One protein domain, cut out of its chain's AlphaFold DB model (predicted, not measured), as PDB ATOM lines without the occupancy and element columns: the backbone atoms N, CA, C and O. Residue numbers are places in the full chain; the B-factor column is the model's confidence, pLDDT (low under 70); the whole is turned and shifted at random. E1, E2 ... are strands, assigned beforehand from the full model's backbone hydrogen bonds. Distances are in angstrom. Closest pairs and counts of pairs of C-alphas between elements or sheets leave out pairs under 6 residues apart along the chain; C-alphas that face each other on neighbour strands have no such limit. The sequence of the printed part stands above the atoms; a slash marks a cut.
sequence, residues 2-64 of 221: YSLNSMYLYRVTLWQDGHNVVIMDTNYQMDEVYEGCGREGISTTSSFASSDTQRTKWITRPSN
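Overview. This is residues 2 to 64 of the 221 residues of an uncharacterized protein of Neisseriaceae bacterium DSM 100970 (UniProt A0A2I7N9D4). A long, strongly twisted hairpin of two strands, E1 and E2, makes most of the length, and a short third strand, E3, lies beside E2 at the end away from the hairpin's turn. The turn sticks out free at one end with residues 16 to 21, and at the other end residues 35 to 55, with no named element, make a wide loop that leads from E2 back to E3. The printed part has 63 residues, with no named helix and three named strands in the order E1, E2, E3 along the chain. The class is all strand: one sheet in the order E1 - E2 - E3, all antiparallel. The whole is extended, a rod spanning 60 by 25 by 12 A, with a radius of gyration of the C-alphas of 18.0 A.

Arrangement. The sheet is formed by E1, residues 6 to 17, E2, residues 20 to 34, and E3, residues 56 to 61. It is a meander, each strand the antiparallel neighbour of the one before. E2 is the inner strand, and E1 and E3 are the edge strands. E1 and E2 form a hairpin, with 163 degrees between their directions. Along it the C-alphas of Val 12 and Asp 25 face each other at 4.5 A, and those of Ser 6 and Asp 31 at 4.6 A. N 9 and O 28 are within hydrogen-bond range at 2.8 A, as are N 22 and O 15 at 2.8 A. E2 and E3 also form a hairpin, with 144 degrees between their directions. The C-alphas of Tyr 34 and Thr 56 face each other at 4.4 A, and those of Gln 29 and Arg 61 at 5.2 A. N 57 and O 33 are within hydrogen-bond range at 2.8 A, and N 31 and O 59 at 3.0 A. The sheet is strongly twisted, its C-alphas lying up to 5.0 A off their best plane.

Along the chain. E2 is the longest strand, with 15 residues and 46.0 A from C-alpha 20 at (-7.768, -2.826, 24.421) to C-alpha 34 at (-33.971, -5.413, -13.279). E1 has 12 residues and measures 34.9 A, beginning at C-alpha 6 at (-23.587, -8.404, -6.129). E3 has 6 residues and measures 15.5 A, ending at C-alpha 61 at (-30.009, -6.870, 1.041).

Size, cuts and confidence. The two C-alphas farthest apart are those of His 19 and Ser 50, at 60.5 A. The printed part has no cut. The link from E1 to E2 is tight, with 2 residues, and the link from E2 to E3 is long, with 21 residues. The C-alphas of residues 35 to 55 lie 11 to 25 A from the mean of the C-alphas. The mean pLDDT of the printed part is 71.1, and 23 residues, 2 to 4 and 35 to 54, are under 70.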
ATOM      1  N   TYR A   2     -32.725 -13.552  -9.868       53.91
ATOM      2  CA  TYR A   2     -31.354 -13.556 -10.398       53.91
ATOM      3  C   TYR A   2     -30.768 -12.150 -10.234       53.91
ATOM      4  O   TYR A   2     -31.273 -11.211 -10.844       53.91
ATOM      5  N   SER A   3     -29.762 -12.000  -9.372       58.38
ATOM      6  CA  SER A   3     -28.938 -10.790  -9.307       58.38
ATOM      7  C   SER A   3     -27.972 -10.793 -10.489       58.38
ATOM      8  O   SER A   3     -27.338 -11.816 -10.755       58.38
ATOM      9  N   LEU A   4     -27.844  -9.668 -11.187       69.06
ATOM     10  CA  LEU A   4     -26.859  -9.525 -12.264       69.06
ATOM     11  C   LEU A   4     -25.452  -9.404 -11.684       69.06
ATOM     12  O   LEU A   4     -24.537 -10.100 -12.107       69.06
ATOM     13  N   ASN A   5     -25.329  -8.555 -10.667       74.81
ATOM     14  CA  ASN A   5     -24.118  -8.318  -9.904       74.81
ATOM     15  C   ASN A   5     -24.465  -8.213  -8.419       74.81
ATOM     16  O   ASN A   5     -25.552  -7.757  -8.051       74.81
ATOM     17  N   SER A   6     -23.514  -8.596  -7.574       76.81
ATOM     18  CA  SER A   6     -23.587  -8.404  -6.129       76.81
ATOM     19  C   SER A   6     -22.376  -7.615  -5.659       76.81
ATOM     20  O   SER A   6     -21.243  -7.909  -6.042       76.81
ATOM     21  N   MET A   7     -22.616  -6.626  -4.808       77.94
ATOM     22  CA  MET A   7     -21.575  -5.852  -4.144       77.94
ATOM     23  C   MET A   7     -21.641  -6.083  -2.638       77.94
ATOM     24  O   MET A   7     -22.712  -6.003  -2.034       77.94
ATOM     25  N   TYR A   8     -20.473  -6.333  -2.048       80.56
ATOM     26  CA  TYR A   8     -20.282  -6.494  -0.613       80.56
ATOM     27  C   TYR A   8     -19.374  -5.370  -0.125       80.56
ATOM     28  O   TYR A   8     -18.260  -5.204  -0.623       80.56
ATOM     29  N   LEU A   9     -19.850  -4.604   0.846       80.25
ATOM     30  CA  LEU A   9     -19.090  -3.563   1.518       80.25
ATOM     31  C   LEU A   9     -18.993  -3.924   2.995       80.25
ATOM     32  O   LEU A   9     -20.010  -4.086   3.661       80.25
ATOM     33  N   TYR A  10     -17.770  -4.018   3.506       83.25
ATOM     34  CA  TYR A  10     -17.530  -4.169   4.936       83.25
ATOM     35  C   TYR A  10     -17.139  -2.820   5.523       83.25
ATOM     36  O   TYR A  10     -16.216  -2.166   5.033       83.25
ATOM     37  N   ARG A  11     -17.832  -2.405   6.581       82.50
ATOM     38  CA  ARG A  11     -17.409  -1.286   7.419       82.50
ATOM     39  C   ARG A  11     -16.715  -1.864   8.641       82.50
ATOM     40  O   ARG A  11     -17.347  -2.511   9.464       82.50
ATOM     41  N   VAL A  12     -15.415  -1.609   8.756       86.62
ATOM     42  CA  VAL A  12     -14.634  -1.987   9.936       86.62
ATOM     43  C   VAL A  12     -14.536  -0.787  10.865       86.62
ATOM     44  O   VAL A  12     -14.053   0.276  10.478       86.62
ATOM     45  N   THR A  13     -14.988  -0.971  12.098       84.44
ATOM     46  CA  THR A  13     -14.956   0.044  13.145       84.44
ATOM     47  C   THR A  13     -13.962  -0.369  14.223       84.44
ATOM     48  O   THR A  13     -14.019  -1.482  14.744       84.44
ATOM     49  N   LEU A  14     -13.053   0.543  14.568       88.31
ATOM     50  CA  LEU A  14     -12.023   0.344  15.585       88.31
ATOM     51  C   LEU A  14     -12.280   1.284  16.756       88.31
ATOM     52  O   LEU A  14     -12.250   2.504  16.587       88.31
ATOM     53  N   TRP A  15     -12.512   0.737  17.945       85.19
ATOM     54  CA  TRP A  15     -12.665   1.514  19.173       85.19
ATOM     55  C   TRP A  15     -11.559   1.186  20.162       85.19
ATOM     56  O   TRP A  15     -11.229   0.025  20.371       85.19
ATOM     57  N   GLN A  16     -11.037   2.207  20.828       87.12
ATOM     58  CA  GLN A  16     -10.187   2.014  21.992       87.12
ATOM     59  C   GLN A  16     -11.057   1.876  23.249       87.12
ATOM     60  O   GLN A  16     -11.943   2.700  23.484       87.12
ATOM     61  N   ASP A  17     -10.798   0.843  24.049       82.44
ATOM     62  CA  ASP A  17     -11.405   0.614  25.362       82.44
ATOM     63  C   ASP A  17     -10.294   0.367  26.391       82.44
ATOM     64  O   ASP A  17      -9.761  -0.737  26.529       82.44
ATOM     65  N   GLY A  18      -9.867   1.443  27.057       86.00
ATOM     66  CA  GLY A  18      -8.680   1.435  27.911       86.00
ATOM     67  C   GLY A  18      -7.415   1.072  27.122       86.00
ATOM     68  O   GLY A  18      -6.985   1.818  26.239       86.00
ATOM     69  N   HIS A  19      -6.823  -0.078  27.454       88.88
ATOM     70  CA  HIS A  19      -5.651  -0.639  26.767       88.88
ATOM     71  C   HIS A  19      -6.011  -1.609  25.634       88.88
ATOM     72  O   HIS A  19      -5.118  -2.089  24.941       88.88
ATOM     73  N   ASN A  20      -7.297  -1.910  25.449       86.62
ATOM     74  CA  ASN A  20      -7.768  -2.826  24.421       86.62
ATOM     75  C   ASN A  20      -8.229  -2.060  23.178       86.62
ATOM     76  O   ASN A  20      -8.687  -0.918  23.262       86.62
ATOM     77  N   VAL A  21      -8.157  -2.726  22.027       89.00
ATOM     78  CA  VAL A  21      -8.807  -2.283  20.791       89.00
ATOM     79  C   VAL A  21      -9.923  -3.265  20.474       89.00
ATOM     80  O   VAL A  21      -9.698  -4.471  20.390       89.00
ATOM     81  N   VAL A  22     -11.129  -2.740  20.307       88.75
ATOM     82  CA  VAL A  22     -12.296  -3.496  19.872       88.75
ATOM     83  C   VAL A  22     -12.485  -3.265  18.385       88.75
ATOM     84  O   VAL A  22     -12.603  -2.127  17.934       88.75
ATOM     85  N   ILE A  23     -12.500  -4.368  17.644       90.94
ATOM     86  CA  ILE A  23     -12.740  -4.395  16.208       90.94
ATOM     87  C   ILE A  23     -14.149  -4.925  15.995       90.94
ATOM     88  O   ILE A  23     -14.511  -5.969  16.534       90.94
ATOM     89  N   MET A  24     -14.934  -4.191  15.223       89.31
ATOM     90  CA  MET A  24     -16.254  -4.605  14.770       89.31
ATOM     91  C   MET A  24     -16.287  -4.524  13.259       89.31
ATOM     92  O   MET A  24     -15.694  -3.613  12.680       89.31
ATOM     93  N   ASP A  25     -17.021  -5.424  12.635       90.69
ATOM     94  CA  ASP A  25     -17.353  -5.340  11.231       90.69
ATOM     95  C   ASP A  25     -18.870  -5.382  11.042       90.69
ATOM     96  O   ASP A  25     -19.611  -6.006  11.803       90.69
ATOM     97  N   THR A  26     -19.330  -4.673  10.024       85.69
ATOM     98  CA  THR A  26     -20.697  -4.776   9.525       85.69
ATOM     99  C   THR A  26     -20.675  -4.920   8.023       85.69
ATOM    100  O   THR A  26     -19.855  -4.319   7.319       85.69
ATOM    101  N   ASN A  27     -21.579  -5.750   7.522       86.25
ATOM    102  CA  ASN A  27     -21.657  -6.084   6.117       86.25
ATOM    103  C   ASN A  27     -22.894  -5.443   5.475       86.25
ATOM    104  O   ASN A  27     -24.037  -5.714   5.853       86.25
ATOM    105  N   TYR A  28     -22.643  -4.620   4.458       78.38
ATOM    106  CA  TYR A  28     -23.643  -4.009   3.594       78.38
ATOM    107  C   TYR A  28     -23.630  -4.708   2.238       78.38
ATOM    108  O   TYR A  28     -22.600  -4.772   1.562       78.38
ATOM    109  N   GLN A  29     -24.788  -5.224   1.836       78.88
ATOM    110  CA  GLN A  29     -24.951  -5.974   0.595       78.88
ATOM    111  C   GLN A  29     -25.912  -5.254  -0.336       78.88
ATOM    112  O   GLN A  29     -26.983  -4.801   0.080       78.88
ATOM    113  N   MET A  30     -25.552  -5.201  -1.612       78.75
ATOM    114  CA  MET A  30     -26.417  -4.681  -2.662       78.75
ATOM    115  C   MET A  30     -26.448  -5.652  -3.831       78.75
ATOM    116  O   MET A  30     -25.406  -6.163  -4.240       78.75
ATOM    117  N   ASP A  31     -27.645  -5.878  -4.360       77.94
ATOM    118  CA  ASP A  31     -27.846  -6.631  -5.593       77.94
ATOM    119  C   ASP A  31     -28.346  -5.718  -6.695       77.94
ATOM    120  O   ASP A  31     -29.265  -4.921  -6.498       77.94
ATOM    121  N   GLU A  32     -27.756  -5.873  -7.870       78.00
ATOM    122  CA  GLU A  32     -28.261  -5.276  -9.092       78.00
ATOM    123  C   GLU A  32     -29.365  -6.167  -9.666       78.00
ATOM    124  O   GLU A  32     -29.147  -7.343  -9.978       78.00
ATOM    125  N   VAL A  33     -30.564  -5.603  -9.800       77.75
ATOM    126  CA  VAL A  33     -31.755  -6.294 -10.303       77.75
ATOM    127  C   VAL A  33     -32.424  -5.473 -11.397       77.75
ATOM    128  O   VAL A  33     -32.307  -4.250 -11.427       77.75
ATOM    129  N   TYR A  34     -33.173  -6.126 -12.282       75.38
ATOM    130  CA  TYR A  34     -33.971  -5.413 -13.279       75.38
ATOM    131  C   TYR A  34     -35.102  -4.600 -12.632       75.38
ATOM    132  O   TYR A  34     -35.707  -5.000 -11.628       75.38
ATOM    133  N   GLU A  35     -35.419  -3.450 -13.228       65.88
ATOM    134  CA  GLU A  35     -36.630  -2.696 -12.912       65.88
ATOM    135  C   GLU A  35     -37.864  -3.597 -13.126       65.88
ATOM    136  O   GLU A  35     -38.007  -4.247 -14.158       65.88
ATOM    137  N   GLY A  36     -38.731  -3.699 -12.112       61.28
ATOM    138  CA  GLY A  36     -39.859  -4.648 -12.073       61.28
ATOM    139  C   GLY A  36     -39.643  -5.859 -11.155       61.28
ATOM    140  O   GLY A  36     -40.612  -6.483 -10.726       61.28
ATOM    141  N   CYS A  37     -38.403  -6.150 -10.749       57.09
ATOM    142  CA  CYS A  37     -38.134  -7.104  -9.675       57.09
ATOM    143  C   CYS A  37     -38.324  -6.419  -8.301       57.09
ATOM    144  O   CYS A  37     -37.635  -5.450  -7.957       57.09
ATOM    145  N   GLY A  38     -39.316  -6.879  -7.531       53.22
ATOM    146  CA  GLY A  38     -39.619  -6.416  -6.171       53.22
ATOM    147  C   GLY A  38     -38.951  -7.271  -5.089       53.22
ATOM    148  O   GLY A  38     -38.561  -8.407  -5.347       53.22
ATOM    149  N   ARG A  39     -38.823  -6.719  -3.872       50.56
ATOM    150  CA  ARG A  39     -38.448  -7.473  -2.661       50.56
ATOM    151  C   ARG A  39     -39.463  -8.597  -2.410       50.56
ATOM    152  O   ARG A  39     -40.647  -8.420  -2.700       50.56
ATOM    153  N   GLU A  40     -39.016  -9.720  -1.847       47.31
ATOM    154  CA  GLU A  40     -39.929 -10.796  -1.443       47.31
ATOM    155  C   GLU A  40     -41.022 -10.252  -0.503       47.31
ATOM    156  O   GLU A  40     -40.722  -9.557   0.468       47.31
ATOM    157  N   GLY A  41     -42.295 -10.518  -0.832       49.75
ATOM    158  CA  GLY A  41     -43.469 -10.053  -0.077       49.75
ATOM    159  C   GLY A  41     -44.318  -8.950  -0.732       49.75
ATOM    160  O   GLY A  41     -45.359  -8.599  -0.182       49.75
ATOM    161  N   ILE A  42     -43.943  -8.423  -1.906       46.47
ATOM    162  CA  ILE A  42     -44.770  -7.487  -2.696       46.47
ATOM    163  C   ILE A  42     -45.190  -8.176  -4.004       46.47
ATOM    164  O   ILE A  42     -44.345  -8.716  -4.713       46.47
ATOM    165  N   SER A  43     -46.499  -8.179  -4.292       41.38
ATOM    166  CA  SER A  43     -47.160  -8.843  -5.434       41.38
ATOM    167  C   SER A  43     -46.346  -8.831  -6.739       41.38
ATOM    168  O   SER A  43     -45.997  -7.778  -7.274       41.38
ATOM    169  N   THR A  44     -46.091 -10.031  -7.263       50.44
ATOM    170  CA  THR A  44     -45.472 -10.319  -8.558       50.44
ATOM    171  C   THR A  44     -46.345  -9.842  -9.713       50.44
ATOM    172  O   THR A  44     -47.353 -10.460 -10.053       50.44
ATOM    173  N   THR A  45     -45.914  -8.793 -10.402       44.38
ATOM    174  CA  THR A  45     -46.256  -8.600 -11.813       44.38
ATOM    175  C   THR A  45     -44.960  -8.341 -12.565       44.38
ATOM    176  O   THR A  45     -44.507  -7.210 -12.686       44.38
ATOM    177  N   SER A  46     -44.308  -9.416 -13.006       46.97
ATOM    178  CA  SER A  46     -43.132  -9.334 -13.867       46.97
ATOM    179  C   SER A  46     -43.590  -9.118 -15.310       46.97
ATOM    180  O   SER A  46     -43.913 -10.082 -16.006       46.97
ATOM    181  N   SER A  47     -43.647  -7.869 -15.770       44.19
ATOM    182  CA  SER A  47     -43.651  -7.593 -17.207       44.19
ATOM    183  C   SER A  47     -42.206  -7.634 -17.704       44.19
ATOM    184  O   SER A  47     -41.356  -6.852 -17.285       44.19
ATOM    185  N   PHE A  48     -41.900  -8.585 -18.584       47.50
ATOM    186  CA  PHE A  48     -40.613  -8.622 -19.272       47.50
ATOM    187  C   PHE A  48     -40.609  -7.522 -20.342       47.50
ATOM    188  O   PHE A  48     -41.241  -7.669 -21.385       47.50
ATOM    189  N   ALA A  49     -39.934  -6.401 -20.076       50.72
ATOM    190  CA  ALA A  49     -39.603  -5.426 -21.114       50.72
ATOM    191  C   ALA A  49     -38.550  -6.023 -22.071       50.72
ATOM    192  O   ALA A  49     -37.712  -6.829 -21.644       50.72
ATOM    193  N   SER A  50     -38.593  -5.660 -23.362       49.38
ATOM    194  CA  SER A  50     -37.604  -6.112 -24.354       49.38
ATOM    195  C   SER A  50     -36.190  -5.665 -23.956       49.38
ATOM    196  O   SER A  50     -36.032  -4.634 -23.298       49.38
ATOM    197  N   SER A  51     -35.167  -6.432 -24.358       56.50
ATOM    198  CA  SER A  51     -33.756  -6.247 -23.958       56.50
ATOM    199  C   SER A  51     -33.246  -4.808 -24.072       56.50
ATOM    200  O   SER A  51     -32.462  -4.377 -23.237       56.50
ATOM    201  N   ASP A  52     -33.741  -4.045 -25.048       56.62
ATOM    202  CA  ASP A  52     -33.275  -2.684 -25.350       56.62
ATOM    203  C   ASP A  52     -33.816  -1.609 -24.388       56.62
ATOM    204  O   ASP A  52     -33.417  -0.448 -24.454       56.62
ATOM    205  N   THR A  53     -34.719  -1.978 -23.473       58.56
ATOM    206  CA  THR A  53     -35.316  -1.070 -22.471       58.56
ATOM    207  C   THR A  53     -35.118  -1.536 -21.031       58.56
ATOM    208  O   THR A  53     -35.638  -0.913 -20.104       58.56
ATOM    209  N   GLN A  54     -34.354  -2.611 -20.817       65.62
ATOM    210  CA  GLN A  54     -34.113  -3.152 -19.484       65.62
ATOM    211  C   GLN A  54     -33.160  -2.248 -18.702       65.62
ATOM    212  O   GLN A  54     -31.958  -2.198 -18.952       65.62
ATOM    213  N   ARG A  55     -33.720  -1.520 -17.739       70.31
ATOM    214  CA  ARG A  55     -32.966  -0.749 -16.752       70.31
ATOM    215  C   ARG A  55     -32.732  -1.595 -15.510       70.31
ATOM    216  O   ARG A  55     -33.561  -2.438 -15.156       70.31
ATOM    217  N   THR A  56     -31.605  -1.368 -14.853       76.00
ATOM    218  CA  THR A  56     -31.241  -2.029 -13.602       76.00
ATOM    219  C   THR A  56     -31.294  -1.038 -12.450       76.00
ATOM    220  O   THR A  56     -31.092   0.164 -12.618       76.00
ATOM    221  N   LYS A  57     -31.590  -1.552 -11.260       73.62
ATOM    222  CA  LYS A  57     -31.555  -0.809 -10.006       73.62
ATOM    223  C   LYS A  57     -30.820  -1.618  -8.948       73.62
ATOM    224  O   LYS A  57     -30.880  -2.848  -8.939       73.62
ATOM    225  N   TRP A  58     -30.169  -0.916  -8.032       76.94
ATOM    226  CA  TRP A  58     -29.540  -1.523  -6.867       76.94
ATOM    227  C   TRP A  58     -30.554  -1.634  -5.736       76.94
ATOM    228  O   TRP A  58     -31.192  -0.649  -5.371       76.94
ATOM    229  N   ILE A  59     -30.698  -2.831  -5.175       73.12
ATOM    230  CA  ILE A  59     -31.521  -3.071  -3.991       73.12
ATOM    231  C   ILE A  59     -30.643  -3.494  -2.818       73.12
ATOM    232  O   ILE A  59     -29.737  -4.315  -2.966       73.12
ATOM    233  N   THR A  60     -30.914  -2.945  -1.633       74.50
ATOM    234  CA  THR A  60     -30.222  -3.348  -0.405       74.50
ATOM    235  C   THR A  60     -30.714  -4.714   0.062       74.50
ATOM    236  O   THR A  60     -31.924  -4.976   0.142       74.50
ATOM    237  N   ARG A  61     -29.761  -5.588   0.384       77.81
ATOM    238  CA  ARG A  61     -30.009  -6.870   1.041       77.81
ATOM    239  C   ARG A  61     -29.865  -6.724   2.557       77.81
ATOM    240  O   ARG A  61     -29.098  -5.876   3.011       77.81
ATOM    241  N   PRO A  62     -30.589  -7.541   3.342       75.44
ATOM    242  CA  PRO A  62     -30.383  -7.580   4.782       75.44
ATOM    243  C   PRO A  62     -28.948  -8.021   5.100       75.44
ATOM    244  O   PRO A  62     -28.406  -8.906   4.433       75.44
ATOM    245  N   SER A  63     -28.345  -7.418   6.125       77.56
ATOM    246  CA  SER A  63     -27.029  -7.827   6.629       77.56
ATOM    247  C   SER A  63     -27.034  -9.300   7.045       77.56
ATOM    248  O   SER A  63     -28.015  -9.794   7.607       77.56
ATOM    249  N   ASN A  64     -25.930 -10.003   6.777       84.50
ATOM    250  CA  ASN A  64     -25.760 -11.418   7.106       84.50
ATOM    251  C   ASN A  64     -24.670 -11.582   8.184       84.50
ATOM    252  O   ASN A  64     -23.485 -11.527   7.846       84.50
TER     253      ASN A  64